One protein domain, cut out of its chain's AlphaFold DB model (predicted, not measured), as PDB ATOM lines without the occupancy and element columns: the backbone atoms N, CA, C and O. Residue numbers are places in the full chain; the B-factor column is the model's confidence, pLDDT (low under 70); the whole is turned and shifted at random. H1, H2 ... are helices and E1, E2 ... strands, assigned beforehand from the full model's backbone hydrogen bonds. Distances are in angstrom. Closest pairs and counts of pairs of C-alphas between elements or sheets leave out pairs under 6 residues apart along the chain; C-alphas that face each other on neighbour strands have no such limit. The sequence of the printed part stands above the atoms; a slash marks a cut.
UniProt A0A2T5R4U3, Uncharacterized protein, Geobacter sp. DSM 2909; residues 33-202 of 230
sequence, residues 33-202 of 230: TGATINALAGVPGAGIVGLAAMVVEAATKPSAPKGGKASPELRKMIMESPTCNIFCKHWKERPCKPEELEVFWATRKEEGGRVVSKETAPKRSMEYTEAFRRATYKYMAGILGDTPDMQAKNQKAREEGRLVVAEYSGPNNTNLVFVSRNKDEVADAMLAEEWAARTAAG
ATOM      1  N   THR A  33     308.511 384.088 334.631       34.66
ATOM      2  CA  THR A  33     307.926 383.707 333.335       34.66
ATOM      3  C   THR A  33     308.404 382.318 332.893       34.66
ATOM      4  O   THR A  33     307.588 381.479 332.516       34.66
ATOM      5  N   GLY A  34     309.701 382.016 333.019       32.94
ATOM      6  CA  GLY A  34     310.268 380.701 332.693       32.94
ATOM      7  C   GLY A  34     309.790 379.574 333.617       32.94
ATOM      8  O   GLY A  34     309.496 378.475 333.152       32.94
ATOM      9  N   ALA A  35     309.633 379.846 334.914       39.06
ATOM     10  CA  ALA A  35     309.073 378.911 335.888       39.06
ATOM     11  C   ALA A  35     307.590 378.628 335.623       39.06
ATOM     12  O   ALA A  35     307.167 377.478 335.712       39.06
ATOM     13  N   THR A  36     306.819 379.650 335.239       37.75
ATOM     14  CA  THR A  36     305.409 379.503 334.852       37.75
ATOM     15  C   THR A  36     305.272 378.662 333.582       37.75
ATOM     16  O   THR A  36     304.449 377.753 333.539       37.75
ATOM     17  N   ILE A  37     306.126 378.880 332.575       33.62
ATOM     18  CA  ILE A  37     306.148 378.073 331.344       33.62
ATOM     19  C   ILE A  37     306.551 376.618 331.637       33.62
ATOM     20  O   ILE A  37     305.896 375.695 331.158       33.62
ATOM     21  N   ASN A  38     307.556 376.386 332.488       36.62
ATOM     22  CA  ASN A  38     307.973 375.033 332.876       36.62
ATOM     23  C   ASN A  38     306.943 374.316 333.771       36.62
ATOM     24  O   ASN A  38     306.794 373.096 333.681       36.62
ATOM     25  N   ALA A  39     306.196 375.057 334.597       39.09
ATOM     26  CA  ALA A  39     305.081 374.538 335.392       39.09
ATOM     27  C   ALA A  39     303.869 374.171 334.525       39.09
ATOM     28  O   ALA A  39     303.241 373.137 334.761       39.09
ATOM     29  N   LEU A  40     303.589 374.962 333.485       34.59
ATOM     30  CA  LEU A  40     302.578 374.659 332.468       34.59
ATOM     31  C   LEU A  40     302.989 373.477 331.572       34.59
ATOM     32  O   LEU A  40     302.126 372.737 331.111       34.59
ATOM     33  N   ALA A  41     304.292 373.256 331.373       31.08
ATOM     34  CA  ALA A  41     304.836 372.155 330.574       31.08
ATOM     35  C   ALA A  41     305.006 370.821 331.340       31.08
ATOM     36  O   ALA A  41     305.496 369.847 330.767       31.08
ATOM     37  N   GLY A  42     304.604 370.741 332.617       37.25
ATOM     38  CA  GLY A  42     304.609 369.487 333.388       37.25
ATOM     39  C   GLY A  42     306.006 368.938 333.713       37.25
ATOM     40  O   GLY A  42     306.168 367.727 333.889       37.25
ATOM     41  N   VAL A  43     307.019 369.809 333.779       41.12
ATOM     42  CA  VAL A  43     308.412 369.438 334.077       41.12
ATOM     43  C   VAL A  43     308.550 369.006 335.552       41.12
ATOM     44  O   VAL A  43     307.992 369.678 336.434       41.12
ATOM     45  N   PRO A  44     309.297 367.925 335.860       35.19
ATOM     46  CA  PRO A  44     309.582 367.515 337.235       35.19
ATOM     47  C   PRO A  44     310.174 368.682 338.043       35.19
ATOM     48  O   PRO A  44     311.120 369.333 337.610       35.19
ATOM     49  N   GLY A  45     309.599 368.985 339.210       37.31
ATOM     50  CA  GLY A  45     310.095 370.041 340.106       37.31
ATOM     51  C   GLY A  45     309.529 371.449 339.876       37.31
ATOM     52  O   GLY A  45     309.675 372.298 340.756       37.31
ATOM     53  N   ALA A  46     308.793 371.714 338.792       39.94
ATOM     54  CA  ALA A  46     308.246 373.052 338.529       39.94
ATOM     55  C   ALA A  46     307.217 373.521 339.578       39.94
ATOM     56  O   ALA A  46     307.090 374.713 339.837       39.94
ATOM     57  N   GLY A  47     306.559 372.592 340.280       38.34
ATOM     58  CA  GLY A  47     305.756 372.929 341.454       38.34
ATOM     59  C   GLY A  47     306.584 373.534 342.603       38.34
ATOM     60  O   GLY A  47     306.105 374.415 343.314       38.34
ATOM     61  N   ILE A  48     307.823 373.094 342.805       41.03
ATOM     62  CA  ILE A  48     308.717 373.656 343.828       41.03
ATOM     63  C   ILE A  48     309.282 374.995 343.332       41.03
ATOM     64  O   ILE A  48     309.340 375.957 344.092       41.03
ATOM     65  N   VAL A  49     309.593 375.103 342.036       36.94
ATOM     66  CA  VAL A  49     310.085 376.347 341.419       36.94
ATOM     67  C   VAL A  49     309.009 377.444 341.372       36.94
ATOM     68  O   VAL A  49     309.323 378.601 341.616       36.94
ATOM     69  N   GLY A  50     307.732 377.115 341.157       37.53
ATOM     70  CA  GLY A  50     306.620 378.072 341.272       37.53
ATOM     71  C   GLY A  50     306.408 378.580 342.705       37.53
ATOM     72  O   GLY A  50     306.050 379.737 342.907       37.53
ATOM     73  N   LEU A  51     306.715 377.745 343.708       40.97
ATOM     74  CA  LEU A  51     306.787 378.159 345.114       40.97
ATOM     75  C   LEU A  51     307.970 379.119 345.325       40.97
ATOM     76  O   LEU A  51     307.810 380.162 345.946       40.97
ATOM     77  N   ALA A  52     309.137 378.809 344.748       34.75
ATOM     78  CA  ALA A  52     310.322 379.663 344.803       34.75
ATOM     79  C   ALA A  52     310.125 381.008 344.073       34.75
ATOM     80  O   ALA A  52     310.626 382.026 344.534       34.75
ATOM     81  N   ALA A  53     309.349 381.055 342.986       35.03
ATOM     82  CA  ALA A  53     308.987 382.303 342.310       35.03
ATOM     83  C   ALA A  53     308.067 383.183 343.180       35.03
ATOM     84  O   ALA A  53     308.310 384.384 343.288       35.03
ATOM     85  N   MET A  54     307.092 382.592 343.891       39.00
ATOM     86  CA  MET A  54     306.332 383.311 344.930       39.00
ATOM     87  C   MET A  54     307.225 383.776 346.091       39.00
ATOM     88  O   MET A  54     307.009 384.858 346.635       39.00
ATOM     89  N   VAL A  55     308.253 383.000 346.455       38.09
ATOM     90  CA  VAL A  55     309.258 383.404 347.454       38.09
ATOM     91  C   VAL A  55     310.067 384.611 346.972       38.09
ATOM     92  O   VAL A  55     310.338 385.495 347.776       38.09
ATOM     93  N   VAL A  56     310.403 384.705 345.681       31.27
ATOM     94  CA  VAL A  56     311.123 385.864 345.119       31.27
ATOM     95  C   VAL A  56     310.260 387.129 345.144       31.27
ATOM     96  O   VAL A  56     310.766 388.192 345.494       31.27
ATOM     97  N   GLU A  57     308.964 387.034 344.840       29.91
ATOM     98  CA  GLU A  57     308.066 388.197 344.869       29.91
ATOM     99  C   GLU A  57     307.758 388.652 346.307       29.91
ATOM    100  O   GLU A  57     307.817 389.845 346.605       29.91
ATOM    101  N   ALA A  58     307.557 387.722 347.245       36.06
ATOM    102  CA  ALA A  58     307.397 388.046 348.663       36.06
ATOM    103  C   ALA A  58     308.687 388.576 349.317       36.06
ATOM    104  O   ALA A  58     308.618 389.463 350.165       36.06
ATOM    105  N   ALA A  59     309.867 388.112 348.889       34.81
ATOM    106  CA  ALA A  59     311.162 388.584 349.391       34.81
ATOM    107  C   ALA A  59     311.467 390.055 349.047       34.81
ATOM    108  O   ALA A  59     312.375 390.638 349.637       34.81
ATOM    109  N   THR A  60     310.704 390.682 348.142       34.38
ATOM    110  CA  THR A  60     310.804 392.132 347.885       34.38
ATOM    111  C   THR A  60     310.155 392.989 348.980       34.38
ATOM    112  O   THR A  60     310.385 394.198 349.023       34.38
ATOM    113  N   LYS A  61     309.392 392.385 349.907       40.75
ATOM    114  CA  LYS A  61     308.843 393.047 351.098       40.75
ATOM    115  C   LYS A  61     309.586 392.559 352.349       40.75
ATOM    116  O   LYS A  61     309.450 391.390 352.701       40.75
ATOM    117  N   PRO A  62     310.297 393.435 353.086       43.16
ATOM    118  CA  PRO A  62     311.056 393.046 354.281       43.16
ATOM    119  C   PRO A  62     310.216 392.389 355.393       43.16
ATOM    120  O   PRO A  62     310.771 391.755 356.283       43.16
ATOM    121  N   SER A  63     308.888 392.552 355.361       51.56
ATOM    122  CA  SER A  63     307.945 392.074 356.378       51.56
ATOM    123  C   SER A  63     307.178 390.799 356.007       51.56
ATOM    124  O   SER A  63     306.495 390.243 356.871       51.56
ATOM    125  N   ALA A  64     307.266 390.321 354.759       53.59
ATOM    126  CA  ALA A  64     306.531 389.133 354.335       53.59
ATOM    127  C   ALA A  64     307.154 387.858 354.937       53.59
ATOM    128  O   ALA A  64     308.381 387.737 355.009       53.59
ATOM    129  N   PRO A  65     306.339 386.896 355.397       50.25
ATOM    130  CA  PRO A  65     306.860 385.652 355.942       50.25
ATOM    131  C   PRO A  65     307.468 384.772 354.840       50.25
ATOM    132  O   PRO A  65     307.044 384.812 353.688       50.25
ATOM    133  N   LYS A  66     308.484 383.976 355.196       56.38
ATOM    134  CA  LYS A  66     309.207 383.089 354.270       56.38
ATOM    135  C   LYS A  66     308.662 381.659 354.375       56.38
ATOM    136  O   LYS A  66     308.539 381.131 355.480       56.38
ATOM    137  N   GLY A  67     308.335 381.034 353.243       49.34
ATOM    138  CA  GLY A  67     307.835 379.652 353.179       49.34
ATOM    139  C   GLY A  67     308.961 378.611 353.200       49.34
ATOM    140  O   GLY A  67     309.961 378.797 352.508       49.34
ATOM    141  N   GLY A  68     308.815 377.554 354.010       55.66
ATOM    142  CA  GLY A  68     309.878 376.585 354.324       55.66
ATOM    143  C   GLY A  68     309.595 375.156 353.903       55.66
ATOM    144  O   GLY A  68     308.979 374.916 352.863       55.66
ATOM    145  N   LYS A  69     310.146 374.192 354.651       67.44
ATOM    146  CA  LYS A  69     310.110 372.773 354.283       67.44
ATOM    147  C   LYS A  69     308.734 372.184 354.613       67.44
ATOM    148  O   LYS A  69     308.183 372.412 355.684       67.44
ATOM    149  N   ALA A  70     308.187 371.398 353.688       76.25
ATOM    150  CA  ALA A  70     307.043 370.540 353.981       76.25
ATOM    151  C   ALA A  70     307.502 369.321 354.803       76.25
ATOM    152  O   ALA A  70     308.583 368.780 354.538       76.25
ATOM    153  N   SER A  71     306.684 368.872 355.759       80.00
ATOM    154  CA  SER A  71     306.905 367.630 356.507       80.00
ATOM    155  C   SER A  71     307.047 366.434 355.555       80.00
ATOM    156  O   SER A  71     306.566 366.492 354.420       80.00
ATOM    157  N   PRO A  72     307.697 365.331 355.969       81.19
ATOM    158  CA  PRO A  72     307.815 364.143 355.129       81.19
ATOM    159  C   PRO A  72     306.464 363.613 354.633       81.19
ATOM    160  O   PRO A  72     306.352 363.270 353.457       81.19
ATOM    161  N   GLU A  73     305.435 363.610 355.487       85.56
ATOM    162  CA  GLU A  73     304.098 363.143 355.108       85.56
ATOM    163  C   GLU A  73     303.425 364.109 354.127       85.56
ATOM    164  O   GLU A  73     302.927 363.690 353.082       85.56
ATOM    165  N   LEU A  74     303.497 365.421 354.382       83.75
ATOM    166  CA  LEU A  74     302.983 366.422 353.447       83.75
ATOM    167  C   LEU A  74     303.707 366.356 352.099       83.75
ATOM    168  O   LEU A  74     303.086 366.420 351.039       83.75
ATOM    169  N   ARG A  75     305.030 366.183 352.121       82.12
ATOM    170  CA  ARG A  75     305.846 366.019 350.920       82.12
ATOM    171  C   ARG A  75     305.434 364.771 350.150       82.12
ATOM    172  O   ARG A  75     305.328 364.848 348.931       82.12
ATOM    173  N   LYS A  76     305.185 363.651 350.829       83.12
ATOM    174  CA  LYS A  76     304.686 362.424 350.200       83.12
ATOM    175  C   LYS A  76     303.355 362.675 349.491       83.12
ATOM    176  O   LYS A  76     303.266 362.395 348.298       83.12
ATOM    177  N   MET A  77     302.387 363.306 350.161       87.44
ATOM    178  CA  MET A  77     301.100 363.687 349.555       87.44
ATOM    179  C   MET A  77     301.297 364.558 348.304       87.44
ATOM    180  O   MET A  77     300.705 364.294 347.261       87.44
ATOM    181  N   ILE A  78     302.193 365.549 348.369       85.81
ATOM    182  CA  ILE A  78     302.520 366.421 347.230       85.81
ATOM    183  C   ILE A  78     303.183 365.653 346.086       85.81
ATOM    184  O   ILE A  78     303.000 366.007 344.922       85.81
ATOM    185  N   MET A  79     304.005 364.644 346.370       81.69
ATOM    186  CA  MET A  79     304.673 363.852 345.334       81.69
ATOM    187  C   MET A  79     303.724 362.857 344.663       81.69
ATOM    188  O   MET A  79     303.831 362.633 343.463       81.69
ATOM    189  N   GLU A  80     302.756 362.325 345.404       87.06
ATOM    190  CA  GLU A  80     301.738 361.397 344.899       87.06
ATOM    191  C   GLU A  80     300.613 362.078 344.104       87.06
ATOM    192  O   GLU A  80     299.747 361.392 343.561       87.06
ATOM    193  N   SER A  81     300.618 363.409 344.002       87.12
ATOM    194  CA  SER A  81     299.635 364.173 343.237       87.12
ATOM    195  C   SER A  81     300.182 364.678 341.890       87.12
ATOM    196  O   SER A  81     301.386 364.940 341.740       87.12
ATOM    197  N   PRO A  82     299.300 364.964 340.908       86.75
ATOM    198  CA  PRO A  82     299.648 365.853 339.806       86.75
ATOM    199  C   PRO A  82     300.137 367.210 340.334       86.75
ATOM    200  O   PRO A  82     299.942 367.580 341.497       86.75
ATOM    201  N   THR A  83     300.796 367.978 339.478       81.38
ATOM    202  CA  THR A  83     301.221 369.336 339.809       81.38
ATOM    203  C   THR A  83     299.992 370.223 339.996       81.38
ATOM    204  O   THR A  83     299.240 370.464 339.052       81.38
ATOM    205  N   CYS A  84     299.799 370.722 341.217       81.75
ATOM    206  CA  CYS A  84     298.797 371.740 341.520       81.75
ATOM    207  C   CYS A  84     299.367 373.126 341.223       81.75
ATOM    208  O   CYS A  84     300.335 373.550 341.867       81.75
ATOM    209  N   ASN A  85     298.733 373.835 340.299       78.94
ATOM    210  CA  ASN A  85     298.978 375.236 340.005       78.94
ATOM    211  C   ASN A  85     297.805 376.062 340.525       78.94
ATOM    212  O   ASN A  85     296.655 375.636 340.446       78.94
ATOM    213  N   ILE A  86     298.103 377.247 341.041       76.44
ATOM    214  CA  ILE A  86     297.090 378.224 341.420       76.44
ATOM    215  C   ILE A  86     297.267 379.449 340.537       76.44
ATOM    216  O   ILE A  86     298.386 379.943 340.398       76.44
ATOM    217  N   PHE A  87     296.176 379.938 339.957       74.00
ATOM    218  CA  PHE A  87     296.185 381.135 339.131       74.00
ATOM    219  C   PHE A  87     295.137 382.145 339.590       74.00
ATOM    220  O   PHE A  87     294.037 381.809 340.023       74.00
ATOM    221  N   CYS A  88     295.509 383.414 339.474       73.19
ATOM    222  CA  CYS A  88     294.620 384.544 339.666       73.19
ATOM    223  C   CYS A  88     294.041 384.926 338.303       73.19
ATOM    224  O   CYS A  88     294.781 385.368 337.431       73.19
ATOM    225  N   LYS A  89     292.731 384.781 338.095       71.06
ATOM    226  CA  LYS A  89     292.094 385.132 336.812       71.06
ATOM    227  C   LYS A  89     292.227 386.622 336.466       71.06
ATOM    228  O   LYS A  89     292.338 386.974 335.296       71.06
ATOM    229  N   HIS A  90     292.284 387.475 337.487       74.88
ATOM    230  CA  HIS A  90     292.351 388.935 337.368       74.88
ATOM    231  C   HIS A  90     293.772 389.504 337.465       74.88
ATOM    232  O   HIS A  90     293.931 390.709 337.641       74.88
ATOM    233  N   TRP A  91     294.813 388.671 337.342       65.38
ATOM    234  CA  TRP A  91     296.195 389.062 337.662       65.38
ATOM    235  C   TRP A  91     296.716 390.261 336.860       65.38
ATOM    236  O   TRP A  91     297.604 390.970 337.323       65.38
ATOM    237  N   LYS A  92     296.158 390.501 335.667       69.62
ATOM    238  CA  LYS A  92     296.504 391.641 334.805       69.62
ATOM    239  C   LYS A  92     295.869 392.963 335.239       69.62
ATOM    240  O   LYS A  92     296.306 394.014 334.788       69.62
ATOM    241  N   GLU A  93     294.827 392.908 336.061       77.31
ATOM    242  CA  GLU A  93     294.023 394.064 336.468       77.31
ATOM    243  C   GLU A  93     294.300 394.447 337.922       77.31
ATOM    244  O   GLU A  93     294.397 395.629 338.247       77.31
ATOM    245  N   ARG A  94     294.420 393.452 338.809       74.81
ATOM    246  CA  ARG A  94     294.638 393.654 340.245       74.81
ATOM    247  C   ARG A  94     295.194 392.402 340.931       74.81
ATOM    248  O   ARG A  94     294.994 391.291 340.435       74.81
ATOM    249  N   PRO A  95     295.806 392.548 342.119       64.69
ATOM    250  CA  PRO A  95     296.083 391.409 342.986       64.69
ATOM    251  C   PRO A  95     294.789 390.655 343.328       64.69
ATOM    252  O   PRO A  95     293.785 391.275 343.700       64.69
ATOM    253  N   CYS A  96     294.807 389.325 343.209       67.62
ATOM    254  CA  CYS A  96     293.685 388.499 343.653       67.62
ATOM    255  C   CYS A  96     293.708 388.305 345.162       67.62
ATOM    256  O   CYS A  96     294.764 388.089 345.773       67.62
ATOM    257  N   LYS A  97     292.507 388.281 345.735       74.56
ATOM    258  CA  LYS A  97     292.294 387.755 347.076       74.56
ATOM    259  C   LYS A  97     292.423 386.223 347.059       74.56
ATOM    260  O   LYS A  97     292.168 385.612 346.018       74.56
ATOM    261  N   PRO A  98     292.815 385.579 348.172       71.75
ATOM    262  CA  PRO A  98     292.994 384.125 348.232       71.75
ATOM    263  C   PRO A  98     291.779 383.301 347.774       71.75
ATOM    264  O   PRO A  98     291.941 382.205 347.244       71.75
ATOM    265  N   GLU A  99     290.569 383.817 347.969       75.69
ATOM    266  CA  GLU A  99     289.305 383.206 347.554       75.69
ATOM    267  C   GLU A  99     289.046 383.273 346.039       75.69
ATOM    268  O   GLU A  99     288.268 382.483 345.517       75.69
ATOM    269  N   GLU A 100     289.726 384.164 345.316       77.19
ATOM    270  CA  GLU A 100     289.592 384.348 343.859       77.19
ATOM    271  C   GLU A 100     290.579 383.478 343.068       77.19
ATOM    272  O   GLU A 100     290.726 383.609 341.850       77.19
ATOM    273  N   LEU A 101     291.305 382.617 343.777       77.94
ATOM    274  CA  LEU A 101     292.324 381.750 343.223       77.94
ATOM    275  C   LEU A 101     291.710 380.457 342.694       77.94
ATOM    276  O   LEU A 101     291.125 379.661 343.442       77.94
ATOM    277  N   GLU A 102     291.920 380.226 341.406       80.88
ATOM    278  CA  GLU A 102     291.500 379.021 340.708       80.88
ATOM    279  C   GLU A 102     292.635 377.988 340.699       80.88
ATOM    280  O   GLU A 102     293.821 378.325 340.629       80.88
ATOM    281  N   VAL A 103     292.262 376.712 340.795       82.19
ATOM    282  CA  VAL A 103     293.201 375.585 340.839       82.19
ATOM    283  C   VAL A 103     293.222 374.888 339.490       82.19
ATOM    284  O   VAL A 103     292.187 374.495 338.954       82.19
ATOM    285  N   PHE A 104     294.426 374.691 338.967       82.69
ATOM    286  CA  PHE A 104     294.686 373.954 337.744       82.69
ATOM    287  C   PHE A 104     295.608 372.768 338.025       82.69
ATOM    288  O   PHE A 104     296.663 372.914 338.643       82.69
ATOM    289  N   TRP A 105     295.228 371.593 337.529       83.50
ATOM    290  CA  TRP A 105     295.994 370.362 337.693       83.50
ATOM    291  C   TRP A 105     296.731 370.032 336.401       83.50
ATOM    292  O   TRP A 105     296.105 369.830 335.364       83.50
ATOM    293  N   ALA A 106     298.055 369.946 336.476       82.38
ATOM    294  CA  ALA A 106     298.895 369.481 335.383       82.38
ATOM    295  C   ALA A 106     299.465 368.105 335.722       82.38
ATOM    296  O   ALA A 106     299.933 367.868 336.836       82.38
ATOM    297  N   THR A 107     299.459 367.203 334.748       83.81
ATOM    298  CA  THR A 107     300.087 365.890 334.888       83.81
ATOM    299  C   THR A 107     301.550 366.034 335.305       83.81
ATOM    300  O   THR A 107     302.305 366.808 334.716       83.81
ATOM    301  N   ARG A 108     301.956 365.267 336.317       80.50
ATOM    302  CA  ARG A 108     303.346 365.174 336.765       80.50
ATOM    303  C   ARG A 108     303.998 363.962 336.116       80.50
ATOM    304  O   ARG A 108     303.444 362.865 336.149       80.50
ATOM    305  N   LYS A 109     305.191 364.154 335.563       77.19
ATOM    306  CA  LYS A 109     306.083 363.059 335.168       77.19
ATOM    307  C   LYS A 109     307.163 362.914 336.227       77.19
ATOM    308  O   LYS A 109     307.757 363.912 336.629       77.19
ATOM    309  N   GLU A 110     307.389 361.701 336.694       72.06
ATOM    310  CA  GLU A 110     308.466 361.396 337.631       72.06
ATOM    311  C   GLU A 110     309.703 360.862 336.917       72.06
ATOM    312  O   GLU A 110     309.645 360.395 335.774       72.06
ATOM    313  N   GLU A 111     310.828 360.904 337.626       57.53
ATOM    314  CA  GLU A 111     312.025 360.169 337.235       57.53
ATOM    315  C   GLU A 111     311.690 358.671 337.176       57.53
ATOM    316  O   GLU A 111     311.111 358.111 338.104       57.53
ATOM    317  N   GLY A 112     311.966 358.036 336.034       70.88
ATOM    318  CA  GLY A 112     311.519 356.668 335.735       70.88
ATOM    319  C   GLY A 112     310.271 356.580 334.847       70.88
ATOM    320  O   GLY A 112     309.834 355.483 334.519       70.88
ATOM    321  N   GLY A 113     309.705 357.713 334.414       76.38
ATOM    322  CA  GLY A 113     308.635 357.748 333.408       76.38
ATOM    323  C   GLY A 113     307.232 357.485 333.957       76.38
ATOM    324  O   GLY A 113     306.272 357.481 333.185       76.38
ATOM    325  N   ARG A 114     307.086 357.316 335.279       81.00
ATOM    326  CA  ARG A 114     305.773 357.233 335.925       81.00
ATOM    327  C   ARG A 114     305.020 358.545 335.731       81.00
ATOM    328  O   ARG A 114     305.562 359.631 335.943       81.00
ATOM    329  N   VAL A 115     303.760 358.433 335.330       84.19
ATOM    330  CA  VAL A 115     302.874 359.569 335.083       84.19
ATOM    331  C   VAL A 115     301.812 359.615 336.174       84.19
ATOM    332  O   VAL A 115     301.077 358.651 336.372       84.19
ATOM    333  N   VAL A 116     301.726 360.744 336.869       81.81
ATOM    334  CA  VAL A 116     300.720 361.013 337.898       81.81
ATOM    335  C   VAL A 116     299.759 362.064 337.353       81.81
ATOM    336  O   VAL A 116     300.132 363.228 337.169       81.81
ATOM    337  N   SER A 117     298.531 361.653 337.049       89.31
ATOM    338  CA  SER A 117     297.477 362.518 336.519       89.31
ATOM    339  C   SER A 117     296.337 362.662 337.526       89.31
ATOM    340  O   SER A 117     296.336 362.029 338.582       89.31
ATOM    341  N   LYS A 118     295.361 363.517 337.217       88.38
ATOM    342  CA  LYS A 118     294.186 363.728 338.073       88.38
ATOM    343  C   LYS A 118     293.346 362.456 338.228       88.38
ATOM    344  O   LYS A 118     292.718 362.256 339.259       88.38
ATOM    345  N   GLU A 119     293.340 361.610 337.208       89.56
ATOM    346  CA  GLU A 119     292.544 360.388 337.141       89.56
ATOM    347  C   GLU A 119     293.180 359.242 337.932       89.56
ATOM    348  O   GLU A 119     292.473 358.351 338.394       89.56
ATOM    349  N   THR A 120     294.509 359.252 338.081       89.06
ATOM    350  CA  THR A 120     295.265 358.156 338.705       89.06
ATOM    351  C   THR A 120     295.764 358.475 340.109       89.06
ATOM    352  O   THR A 120     296.112 357.557 340.852       89.06
ATOM    353  N   ALA A 121     295.820 359.751 340.492       91.25
ATOM    354  CA  ALA A 121     296.327 360.149 341.796       91.25
ATOM    355  C   ALA A 121     295.347 359.832 342.937       91.25
ATOM    356  O   ALA A 121     294.129 359.956 342.769       91.25
ATOM    357  N   PRO A 122     295.853 359.493 344.138       94.31
ATOM    358  CA  PRO A 122     295.005 359.345 345.308       94.31
ATOM    359  C   PRO A 122     294.285 360.659 345.625       94.31
ATOM    360  O   PRO A 122     294.901 361.726 345.705       94.31
ATOM    361  N   LYS A 123     292.972 360.571 345.870       94.12
ATOM    362  CA  LYS A 123     292.127 361.730 346.192       94.12
ATOM    363  C   LYS A 123     292.682 362.539 347.372       94.12
ATOM    364  O   LYS A 123     292.801 363.754 347.266       94.12
ATOM    365  N   ARG A 124     293.107 361.855 348.442       93.00
ATOM    366  CA  ARG A 124     293.705 362.488 349.630       93.00
ATOM    367  C   ARG A 124     294.957 363.299 349.273       93.00
ATOM    368  O   ARG A 124     295.085 364.447 349.681       93.00
ATOM    369  N   SER A 125     295.849 362.733 348.463       91.19
ATOM    370  CA  SER A 125     297.083 363.394 348.020       91.19
ATOM    371  C   SER A 125     296.786 364.662 347.210       91.19
ATOM    372  O   SER A 125     297.426 365.696 347.409       91.19
ATOM    373  N   MET A 126     295.760 364.632 346.351       92.94
ATOM    374  CA  MET A 126     295.281 365.830 345.654       92.94
ATOM    375  C   MET A 126     294.742 366.896 346.619       92.94
ATOM    376  O   MET A 126     295.126 368.057 346.515       92.94
ATOM    377  N   GLU A 127     293.896 366.519 347.576       93.50
ATOM    378  CA  GLU A 127     293.294 367.459 348.530       93.50
ATOM    379  C   GLU A 127     294.355 368.190 349.364       93.50
ATOM    380  O   GLU A 127     294.362 369.421 349.396       93.50
ATOM    381  N   TYR A 128     295.325 367.466 349.938       90.00
ATOM    382  CA  TYR A 128     296.422 368.092 350.688       90.00
ATOM    383  C   TYR A 128     297.341 368.937 349.805       90.00
ATOM    384  O   TYR A 128     297.871 369.946 350.267       90.00
ATOM    385  N   THR A 129     297.525 368.577 348.533       89.69
ATOM    386  CA  THR A 129     298.338 369.387 347.615       89.69
ATOM    387  C   THR A 129     297.655 370.711 347.286       89.69
ATOM    388  O   THR A 129     298.311 371.756 347.281       89.69
ATOM    389  N   GLU A 130     296.344 370.699 347.045       89.88
ATOM    390  CA  GLU A 130     295.569 371.930 346.874       89.88
ATOM    391  C   GLU A 130     295.580 372.770 348.153       89.88
ATOM    392  O   GLU A 130     295.873 373.969 348.097       89.88
ATOM    393  N   ALA A 131     295.319 372.143 349.306       90.75
ATOM    394  CA  ALA A 131     295.370 372.797 350.607       90.75
ATOM    395  C   ALA A 131     296.717 373.487 350.820       90.75
ATOM    396  O   ALA A 131     296.760 374.662 351.180       90.75
ATOM    397  N   PHE A 132     297.815 372.789 350.520       88.62
ATOM    398  CA  PHE A 132     299.167 373.308 350.675       88.62
ATOM    399  C   PHE A 132     299.402 374.532 349.807       88.62
ATOM    400  O   PHE A 132     299.877 375.551 350.302       88.62
ATOM    401  N   ARG A 133     298.999 374.483 348.535       85.00
ATOM    402  CA  ARG A 133     299.143 375.626 347.631       85.00
ATOM    403  C   ARG A 133     298.362 376.845 348.097       85.00
ATOM    404  O   ARG A 133     298.908 377.950 348.090       85.00
ATOM    405  N   ARG A 134     297.109 376.658 348.517       85.62
ATOM    406  CA  ARG A 134     296.267 377.750 349.024       85.62
ATOM    407  C   ARG A 134     296.832 378.324 350.323       85.62
ATOM    408  O   ARG A 134     296.943 379.541 350.449       85.62
ATOM    409  N   ALA A 135     297.231 377.457 351.252       86.50
ATOM    410  CA  ALA A 135     297.827 377.838 352.526       86.50
ATOM    411  C   ALA A 135     299.137 378.608 352.328       86.50
ATOM    412  O   ALA A 135     299.310 379.665 352.928       86.50
ATOM    413  N   THR A 136     300.017 378.159 351.423       81.25
ATOM    414  CA  THR A 136     301.235 378.912 351.098       81.25
ATOM    415  C   THR A 136     300.900 380.300 350.570       81.25
ATOM    416  O   THR A 136     301.482 381.266 351.050       81.25
ATOM    417  N   TYR A 137     299.954 380.439 349.636       78.69
ATOM    418  CA  TYR A 137     299.588 381.763 349.125       78.69
ATOM    419  C   TYR A 137     299.109 382.696 350.246       78.69
ATOM    420  O   TYR A 137     299.576 383.829 350.348       78.69
ATOM    421  N   LYS A 138     298.218 382.207 351.122       82.56
ATOM    422  CA  LYS A 138     297.733 382.963 352.287       82.56
ATOM    423  C   LYS A 138     298.880 383.358 353.218       82.56
ATOM    424  O   LYS A 138     299.016 384.535 353.548       82.56
ATOM    425  N   TYR A 139     299.724 382.396 353.594       82.12
ATOM    426  CA  TYR A 139     300.862 382.623 354.479       82.12
ATOM    427  C   TYR A 139     301.791 383.691 353.900       82.12
ATOM    428  O   TYR A 139     302.022 384.701 354.553       82.12
ATOM    429  N   MET A 140     302.228 383.549 352.644       75.56
ATOM    430  CA  MET A 140     303.118 384.509 351.972       75.56
ATOM    431  C   MET A 140     302.495 385.907 351.813       75.56
ATOM    432  O   MET A 140     303.217 386.903 351.808       75.56
ATOM    433  N   ALA A 141     301.165 386.008 351.735       76.12
ATOM    434  CA  ALA A 141     300.438 387.279 351.746       76.12
ATOM    435  C   ALA A 141     300.355 387.935 353.143       76.12
ATOM    436  O   ALA A 141     299.785 389.018 353.271       76.12
ATOM    437  N   GLY A 142     300.917 387.310 354.182       77.88
ATOM    438  CA  GLY A 142     300.879 387.792 355.565       77.88
ATOM    439  C   GLY A 142     299.602 387.413 356.319       77.88
ATOM    440  O   GLY A 142     299.374 387.909 357.418       77.88
ATOM    441  N   ILE A 143     298.764 386.535 355.762       86.44
ATOM    442  CA  ILE A 143     297.541 386.062 356.417       86.44
ATOM    443  C   ILE A 143     297.926 384.908 357.340       86.44
ATOM    444  O   ILE A 143     297.971 383.756 356.913       86.44
ATOM    445  N   LEU A 144     298.236 385.207 358.602       89.38
ATOM    446  CA  LEU A 144     298.774 384.251 359.583       89.38
ATOM    447  C   LEU A 144     297.686 383.406 360.281       89.38
ATOM    448  O   LEU A 144     297.674 383.285 361.503       89.38
ATOM    449  N   GLY A 145     296.761 382.834 359.510       89.31
ATOM    450  CA  GLY A 145     295.688 381.955 359.986       89.31
ATOM    451  C   GLY A 145     294.335 382.278 359.350       89.31
ATOM    452  O   GLY A 145     294.113 383.387 358.863       89.31
ATOM    453  N   ASP A 146     293.417 381.315 359.350       89.75
ATOM    454  CA  ASP A 146     292.128 381.463 358.658       89.75
ATOM    455  C   ASP A 146     291.067 382.279 359.410       89.75
ATOM    456  O   ASP A 146     290.084 382.700 358.802       89.75
ATOM    457  N   THR A 147     291.261 382.549 360.703       90.75
ATOM    458  CA  THR A 147     290.335 383.365 361.502       90.75
ATOM    459  C   THR A 147     290.975 384.684 361.935       90.75
ATOM    460  O   THR A 147     292.194 384.735 362.134       90.75
ATOM    461  N   PRO A 148     290.176 385.751 362.139       91.06
ATOM    462  CA  PRO A 148     290.681 387.029 362.646       91.06
ATOM    463  C   PRO A 148     291.435 386.895 363.977       91.06
ATOM    464  O   PRO A 148     292.500 387.488 364.141       91.06
ATOM    465  N   ASP A 149     290.933 386.062 364.893       92.44
ATOM    466  CA  ASP A 149     291.562 385.830 366.197       92.44
ATOM    467  C   ASP A 149     292.936 385.162 366.062       92.44
ATOM    468  O   ASP A 149     293.899 385.572 366.718       92.44
ATOM    469  N   MET A 150     293.060 384.162 365.176       90.94
ATOM    470  CA  MET A 150     294.350 383.532 364.883       90.94
ATOM    471  C   MET A 150     295.326 384.529 364.269       90.94
ATOM    472  O   MET A 150     296.471 384.598 364.711       90.94
ATOM    473  N   GLN A 151     294.875 385.335 363.306       91.06
ATOM    474  CA  GLN A 151     295.718 386.343 362.665       91.06
ATOM    475  C   GLN A 151     296.243 387.361 363.674       91.06
ATOM    476  O   GLN A 151     297.447 387.596 363.720       91.06
ATOM    477  N   ALA A 152     295.379 387.916 364.528       89.62
ATOM    478  CA  ALA A 152     295.785 388.881 365.547       89.62
ATOM    479  C   ALA A 152     296.777 388.271 366.553       89.62
ATOM    480  O   ALA A 152     297.818 388.866 366.847       89.62
ATOM    481  N   LYS A 153     296.499 387.054 367.042       91.94
ATOM    482  CA  LYS A 153     297.388 386.319 367.956       91.94
ATOM    483  C   LYS A 153     298.758 386.059 367.328       91.94
ATOM    484  O   LYS A 153     299.782 386.299 367.969       91.94
ATOM    485  N   ASN A 154     298.777 385.569 366.093       91.12
ATOM    486  CA  ASN A 154     299.999 385.192 365.392       91.12
ATOM    487  C   ASN A 154     300.808 386.403 364.929       91.12
ATOM    488  O   ASN A 154     302.033 386.355 364.975       91.12
ATOM    489  N   GLN A 155     300.153 387.500 364.551       89.19
ATOM    490  CA  GLN A 155     300.827 388.756 364.232       89.19
ATOM    491  C   GLN A 155     301.563 389.299 365.459       89.19
ATOM    492  O   GLN A 155     302.757 389.584 365.381       89.19
ATOM    493  N   LYS A 156     300.894 389.329 366.620       89.06
ATOM    494  CA  LYS A 156     301.526 389.715 367.887       89.06
ATOM    495  C   LYS A 156     302.695 388.792 368.247       89.06
ATOM    496  O   LYS A 156     303.768 389.270 368.597       89.06
ATOM    497  N   ALA A 157     302.517 387.472 368.127       87.50
ATOM    498  CA  ALA A 157     303.591 386.512 368.382       87.50
ATOM    499  C   ALA A 157     304.796 386.736 367.452       87.50
ATOM    500  O   ALA A 157     305.931 386.739 367.917       87.50
ATOM    501  N   ARG A 158     304.553 387.000 366.164       85.94
ATOM    502  CA  ARG A 158     305.590 387.300 365.169       85.94
ATOM    503  C   ARG A 158     306.369 388.567 365.517       85.94
ATOM    504  O   ARG A 158     307.595 388.555 365.455       85.94
ATOM    505  N   GLU A 159     305.677 389.644 365.879       86.75
ATOM    506  CA  GLU A 159     306.289 390.923 366.272       86.75
ATOM    507  C   GLU A 159     307.157 390.783 367.526       86.75
ATOM    508  O   GLU A 159     308.255 391.334 367.587       86.75
ATOM    509  N   GLU A 160     306.708 389.974 368.484       86.56
ATOM    510  CA  GLU A 160     307.436 389.646 369.712       86.56
ATOM    511  C   GLU A 160     308.535 388.583 369.504       86.56
ATOM    512  O   GLU A 160     309.218 388.213 370.456       86.56
ATOM    513  N   GLY A 161     308.719 388.073 368.278       83.38
ATOM    514  CA  GLY A 161     309.719 387.049 367.960       83.38
ATOM    515  C   GLY A 161     309.433 385.675 368.575       83.38
ATOM    516  O   GLY A 161     310.360 384.892 368.764       83.38
ATOM    517  N   ARG A 162     308.170 385.391 368.903       85.69
ATOM    518  CA  ARG A 162     307.692 384.126 369.472       85.69
ATOM    519  C   ARG A 162     307.192 383.170 368.388       85.69
ATOM    520  O   ARG A 162     307.021 383.542 367.226       85.69
ATOM    521  N   LEU A 163     306.906 381.940 368.814       86.44
ATOM    522  CA  LEU A 163     306.309 380.897 367.990       86.44
ATOM    523  C   LEU A 163     304.997 381.368 367.343       86.44
ATOM    524  O   LEU A 163     304.049 381.757 368.028       86.44
ATOM    525  N   VAL A 164     304.942 381.266 366.020       87.94
ATOM    526  CA  VAL A 164     303.758 381.458 365.186       87.94
ATOM    527  C   VAL A 164     303.261 380.090 364.749       87.94
ATOM    528  O   VAL A 164     304.023 379.315 364.173       87.94
ATOM    529  N   VAL A 165     301.979 379.820 364.987       90.81
ATOM    530  CA  VAL A 165     301.292 378.599 364.547       90.81
ATOM    531  C   VAL A 165     300.090 379.029 363.717       90.81
ATOM    532  O   VAL A 165     299.043 379.387 364.258       90.81
ATOM    533  N   ALA A 166     300.267 379.079 362.400       91.06
ATOM    534  CA  ALA A 166     299.232 379.497 361.464       91.06
ATOM    535  C   ALA A 166     298.512 378.274 360.891       91.06
ATOM    536  O   ALA A 166     299.129 377.438 360.233       91.06
ATOM    537  N   GLU A 167     297.208 378.184 361.133       93.44
ATOM    538  CA  GLU A 167     296.376 377.078 360.665       93.44
ATOM    539  C   GLU A 167     295.516 377.498 359.473       93.44
ATOM    540  O   GLU A 167     294.932 378.590 359.453       93.44
ATOM    541  N   TYR A 168     295.428 376.604 358.491       91.19
ATOM    542  CA  TYR A 168     294.694 376.806 357.249       91.19
ATOM    543  C   TYR A 168     293.803 375.606 356.952       91.19
ATOM    544  O   TYR A 168     294.266 374.464 356.916       91.19
ATOM    545  N   SER A 169     292.535 375.883 356.679       91.31
ATOM    546  CA  SER A 169     291.551 374.907 356.234       91.31
ATOM    547  C   SER A 169     291.665 374.703 354.727       91.31
ATOM    548  O   SER A 169     291.597 375.652 353.936       91.31
ATOM    549  N   GLY A 170     291.855 373.449 354.330       88.06
ATOM    550  CA  GLY A 170     291.824 373.014 352.940       88.06
ATOM    551  C   GLY A 170     290.476 372.406 352.537       88.06
ATOM    552  O   GLY A 170     289.556 372.309 353.354       88.06
ATOM    553  N   PRO A 171     290.340 371.980 351.270       84.31
ATOM    554  CA  PRO A 171     289.178 371.218 350.823       84.31
ATOM    555  C   PRO A 171     289.006 369.933 351.647       84.31
ATOM    556  O   PRO A 171     289.976 369.339 352.098       84.31
ATOM    557  N   ASN A 172     287.763 369.479 351.825       88.44
ATOM    558  CA  ASN A 172     287.452 368.188 352.458       88.44
ATOM    559  C   ASN A 172     288.142 367.963 353.822       88.44
ATOM    560  O   ASN A 172     288.524 366.845 354.153       88.44
ATOM    561  N   ASN A 173     288.264 369.028 354.623       86.62
ATOM    562  CA  ASN A 173     288.879 369.031 355.958       86.62
ATOM    563  C   ASN A 173     290.385 368.702 355.984       86.62
ATOM    564  O   ASN A 173     290.904 368.290 357.021       86.62
ATOM    565  N   THR A 174     291.114 368.894 354.879       89.69
ATOM    566  CA  THR A 174     292.577 368.759 354.877       89.69
ATOM    567  C   THR A 174     293.229 370.008 355.465       89.69
ATOM    568  O   THR A 174     293.568 370.951 354.747       89.69
ATOM    569  N   ASN A 175     293.377 370.028 356.786       92.62
ATOM    570  CA  ASN A 175     293.943 371.165 357.504       92.62
ATOM    571  C   ASN A 175     295.474 371.096 357.541       92.62
ATOM    572  O   ASN A 175     296.068 370.031 357.741       92.62
ATOM    573  N   LEU A 176     296.113 372.251 357.372       92.44
ATOM    574  CA  LEU A 176     297.564 372.407 357.398       92.44
ATOM    575  C   LEU A 176     297.983 373.430 358.440       92.44
ATOM    576  O   LEU A 176     297.275 374.404 358.692       92.44
ATOM    577  N   VAL A 177     299.175 373.224 358.987       90.56
ATOM    578  CA  VAL A 177     299.785 374.105 359.979       90.56
ATOM    579  C   VAL A 177     301.136 374.570 359.461       90.56
ATOM    580  O   VAL A 177     301.947 373.765 359.006       90.56
ATOM    581  N   PHE A 178     301.359 375.878 359.528       90.06
ATOM    582  CA  PHE A 178     302.628 376.531 359.239       90.06
ATOM    583  C   PHE A 178     303.206 377.033 360.557       90.06
ATOM    584  O   PHE A 178     302.573 377.824 361.259       90.06
ATOM    585  N   VAL A 179     304.405 376.566 360.895       85.56
ATOM    586  CA  VAL A 179     305.060 376.847 362.173       85.56
ATOM    587  C   VAL A 179     306.347 377.622 361.927       85.56
ATOM    588  O   VAL A 179     307.214 377.164 361.192       85.56
ATOM    589  N   SER A 180     306.482 378.789 362.555       83.31
ATOM    590  CA  SER A 180     307.689 379.628 362.507       83.31
ATOM    591  C   SER A 180     308.087 379.983 363.932       83.31
ATOM    592  O   SER A 180     307.263 380.535 364.657       83.31
ATOM    593  N   ARG A 181     309.311 379.688 364.376       77.38
ATOM    594  CA  ARG A 181     309.714 379.917 365.777       77.38
ATOM    595  C   ARG A 181     310.118 381.361 366.034       77.38
ATOM    596  O   ARG A 181     310.090 381.801 367.176       77.38
ATOM    597  N   ASN A 182     310.468 382.103 364.985       69.94
ATOM    598  CA  ASN A 182     310.677 383.545 365.043       69.94
ATOM    599  C   ASN A 182     310.316 384.219 363.704       69.94
ATOM    600  O   ASN A 182     309.904 383.563 362.745       69.94
ATOM    601  N   LYS A 183     310.445 385.550 363.651       68.75
ATOM    602  CA  LYS A 183     310.083 386.380 362.487       68.75
ATOM    603  C   LYS A 183     310.985 386.188 361.261       68.75
ATOM    604  O   LYS A 183     310.535 386.455 360.144       68.75
ATOM    605  N   ASP A 184     312.222 385.747 361.479       65.06
ATOM    606  CA  ASP A 184     313.280 385.628 360.470       65.06
ATOM    607  C   ASP A 184     313.409 384.197 359.922       65.06
ATOM    608  O   ASP A 184     313.993 383.989 358.852       65.06
ATOM    609  N   GLU A 185     312.836 383.224 360.634       65.19
ATOM    610  CA  GLU A 185     312.815 381.814 360.273       65.19
ATOM    611  C   GLU A 185     311.848 381.533 359.121       65.19
ATOM    612  O   GLU A 185     310.854 382.222 358.872       65.19
ATOM    613  N   VAL A 186     312.191 380.483 358.389       63.44
ATOM    614  CA  VAL A 186     311.379 379.935 357.323       63.44
ATOM    615  C   VAL A 186     310.377 378.950 357.933       63.44
ATOM    616  O   VAL A 186     310.784 378.057 358.667       63.44
ATOM    617  N   ALA A 187     309.083 379.092 357.641       73.94
ATOM    618  CA  ALA A 187     308.069 378.274 358.307       73.94
ATOM    619  C   ALA A 187     308.017 376.830 357.799       73.94
ATOM    620  O   ALA A 187     307.926 376.598 356.591       73.94
ATOM    621  N   ASP A 188     307.973 375.875 358.723       80.44
ATOM    622  CA  ASP A 188     307.702 374.474 358.417       80.44
ATOM    623  C   ASP A 188     306.205 374.267 358.187       80.44
ATOM    624  O   ASP A 188     305.379 374.706 358.987       80.44
ATOM    625  N   ALA A 189     305.852 373.569 357.110       84.88
ATOM    626  CA  ALA A 189     304.469 373.228 356.788       84.88
ATOM    627  C   ALA A 189     304.209 371.742 357.052       84.88
ATOM    628  O   ALA A 189     304.972 370.889 356.602       84.88
ATOM    629  N   MET A 190     303.123 371.414 357.743       86.50
ATOM    630  CA  MET A 190     302.767 370.034 358.086       86.50
ATOM    631  C   MET A 190     301.253 369.833 358.142       86.50
ATOM    632  O   MET A 190     300.487 370.800 358.124       86.50
ATOM    633  N   LEU A 191     300.814 368.578 358.208       91.81
ATOM    634  CA  LEU A 191     299.414 368.239 358.449       91.81
ATOM    635  C   LEU A 191     299.020 368.683 359.865       91.81
ATOM    636  O   LEU A 191     299.816 368.580 360.799       91.81
ATOM    637  N   ALA A 192     297.774 369.120 360.056       90.31
ATOM    638  CA  ALA A 192     297.278 369.457 361.394       90.31
ATOM    639  C   ALA A 192     297.346 368.263 362.363       90.31
ATOM    640  O   ALA A 192     297.671 368.434 363.535       90.31
ATOM    641  N   GLU A 193     297.127 367.048 361.858       90.25
ATOM    642  CA  GLU A 193     297.274 365.807 362.628       90.25
ATOM    643  C   GLU A 193     298.719 365.590 363.113       90.25
ATOM    644  O   GLU A 193     298.935 365.191 364.259       90.25
ATOM    645  N   GLU A 194     299.717 365.894 362.272       89.88
ATOM    646  CA  GLU A 194     301.135 365.801 362.647       89.88
ATOM    647  C   GLU A 194     301.477 366.807 363.748       89.88
ATOM    648  O   GLU A 194     302.170 366.472 364.711       89.88
ATOM    649  N   TRP A 195     300.974 368.036 363.630       89.75
ATOM    650  CA  TRP A 195     301.184 369.066 364.641       89.75
ATOM    651  C   TRP A 195     300.529 368.706 365.981       89.75
ATOM    652  O   TRP A 195     301.154 368.841 367.039       89.75
ATOM    653  N   ALA A 196     299.301 368.187 365.947       88.69
ATOM    654  CA  ALA A 196     298.601 367.719 367.138       88.69
ATOM    655  C   ALA A 196     299.380 366.595 367.840       88.69
ATOM    656  O   ALA A 196     299.557 366.643 369.058       88.69
ATOM    657  N   ALA A 197     299.920 365.635 367.080       88.75
ATOM    658  CA  ALA A 197     300.747 364.559 367.621       88.75
ATOM    659  C   ALA A 197     302.043 365.079 368.272       88.75
ATOM    660  O   ALA A 197     302.385 364.653 369.374       88.75
ATOM    661  N   ARG A 198     302.735 366.041 367.644       85.38
ATOM    662  CA  ARG A 198     303.942 366.677 368.216       85.38
ATOM    663  C   ARG A 198     303.644 367.427 369.510       85.38
ATOM    664  O   ARG A 198     304.394 367.320 370.477       85.38
ATOM    665  N   THR A 199     302.529 368.154 369.537       84.25
ATOM    666  CA  THR A 199     302.090 368.904 370.718       84.25
ATOM    667  C   THR A 199     301.732 367.955 371.862       84.25
ATOM    668  O   THR A 199     302.163 368.164 372.992       84.25
ATOM    669  N   ALA A 200     301.016 366.865 371.567       82.25
ATOM    670  CA  ALA A 200     300.681 365.834 372.548       82.25
ATOM    671  C   ALA A 200     301.920 365.100 373.090       82.25
ATOM    672  O   ALA A 200     301.946 364.721 374.258       82.25
ATOM    673  N   ALA A 201     302.963 364.942 372.271       81.00
ATOM    674  CA  ALA A 201     304.244 364.366 372.676       81.00
ATOM    675  C   ALA A 201     305.127 365.323 373.508       81.00
ATOM    676  O   ALA A 201     306.219 364.937 373.922       81.00
ATOM    677  N   GLY A 202     304.684 366.562 373.761       69.38
ATOM    678  CA  GLY A 202     305.454 367.568 374.501       69.38
ATOM    679  C   GLY A 202     306.619 368.170 373.705       69.38
ATOM    680  O   GLY A 202     307.510 368.787 374.288       69.38
TER     681      GLY A 202
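This is residues 33 to 202 of the 230 residues of an uncharacterized protein of Geobacter sp. DSM 2909 (UniProt A0A2T5R4U3). The longest helix, H4, runs through the core between a strongly twisted four-strand sheet and a two-strand hairpin, E2 and E3. H2 runs alongside H4 from E2 to the edge strand E1, H1 folds back on H2, H3 crosses one end of H4, H5 packs on the edge strand E4, and H6 stands up from the sheet's other face, with residues 197 to 202 sticking out. Printed are 170 residues with six named helices and six named strands, in the order H1 H2 E1 H3 E2 E3 H4 H5 E4 E5 E6 H6; the class is mixed, helices and strands. The larger sheet, in order E1 E6 E5 E4, is mixed; the whole is compact, with a radius of gyration of the C-alphas of 15.9 A and spans of 47 by 43 by 25 A.

Start at E1, residues 66 to 70, parallel to E6, residues 186 to 191; N 68 and O 187 are 2.9 A apart. E4, residues 164 to 168, E5, residues 176 to 180, and E6 form a meander, each strand the antiparallel neighbour of the one before; look at N 166 and O 178, 2.9 A, and N 179 and O 188, 2.8 A. H4, residues 123 to 140, is on this sheet at a height of 9.1 A, over E6 and E5. The hairpin of E2, residues 83 to 88, and E3, residues 101 to 106, has N 85 and O 104 at 2.8 A; the closest C-alphas of E2 and H4 are Cys 84 and Glu 130, 6.3 A. H3, residues 72 to 79, touches H4 about perpendicular at 76 degrees, closest at C-alphas 77 and 125, 4.3 A. H2, residues 46 to 58, only just touches H4 with 3 pairs of C-alphas within 8 A, closest at 58 and 140, 6.5 A. H1, residues 33 to 40, forms a helical hairpin with H2, closest at C-alphas 39 and 46, 4.7 A. H5, residues 148 to 159, is on the sheet, with C-alphas 154 and 164 of H5 and E4 closest at 5.3 A. H6, residues 192 to 200, on the opposite face from H4, comes closest to E5 at C-alphas 192 and 176, 5.0 A. In all six helices every O i to N i+4 pair is within hydrogen-bond range.

Find C-alpha 33, where H1 begins, at (307.926, 383.707, 333.335). H4 runs 25.9 A from C-alpha 123 at (292.127, 361.730, 346.192); H2 measures 18.1 A and E6 16.8 A. H6 ends at C-alpha 200, (300.681, 365.834, 372.548).

The C-alphas farthest apart are those of Gly 113 and Glu 160, 48.3 A. The printed part has no cut; the links E2 to E3 and E3 to H4 are long. Mean pLDDT of the printed part is 74.0, with residues 33 to 69 among those under 70.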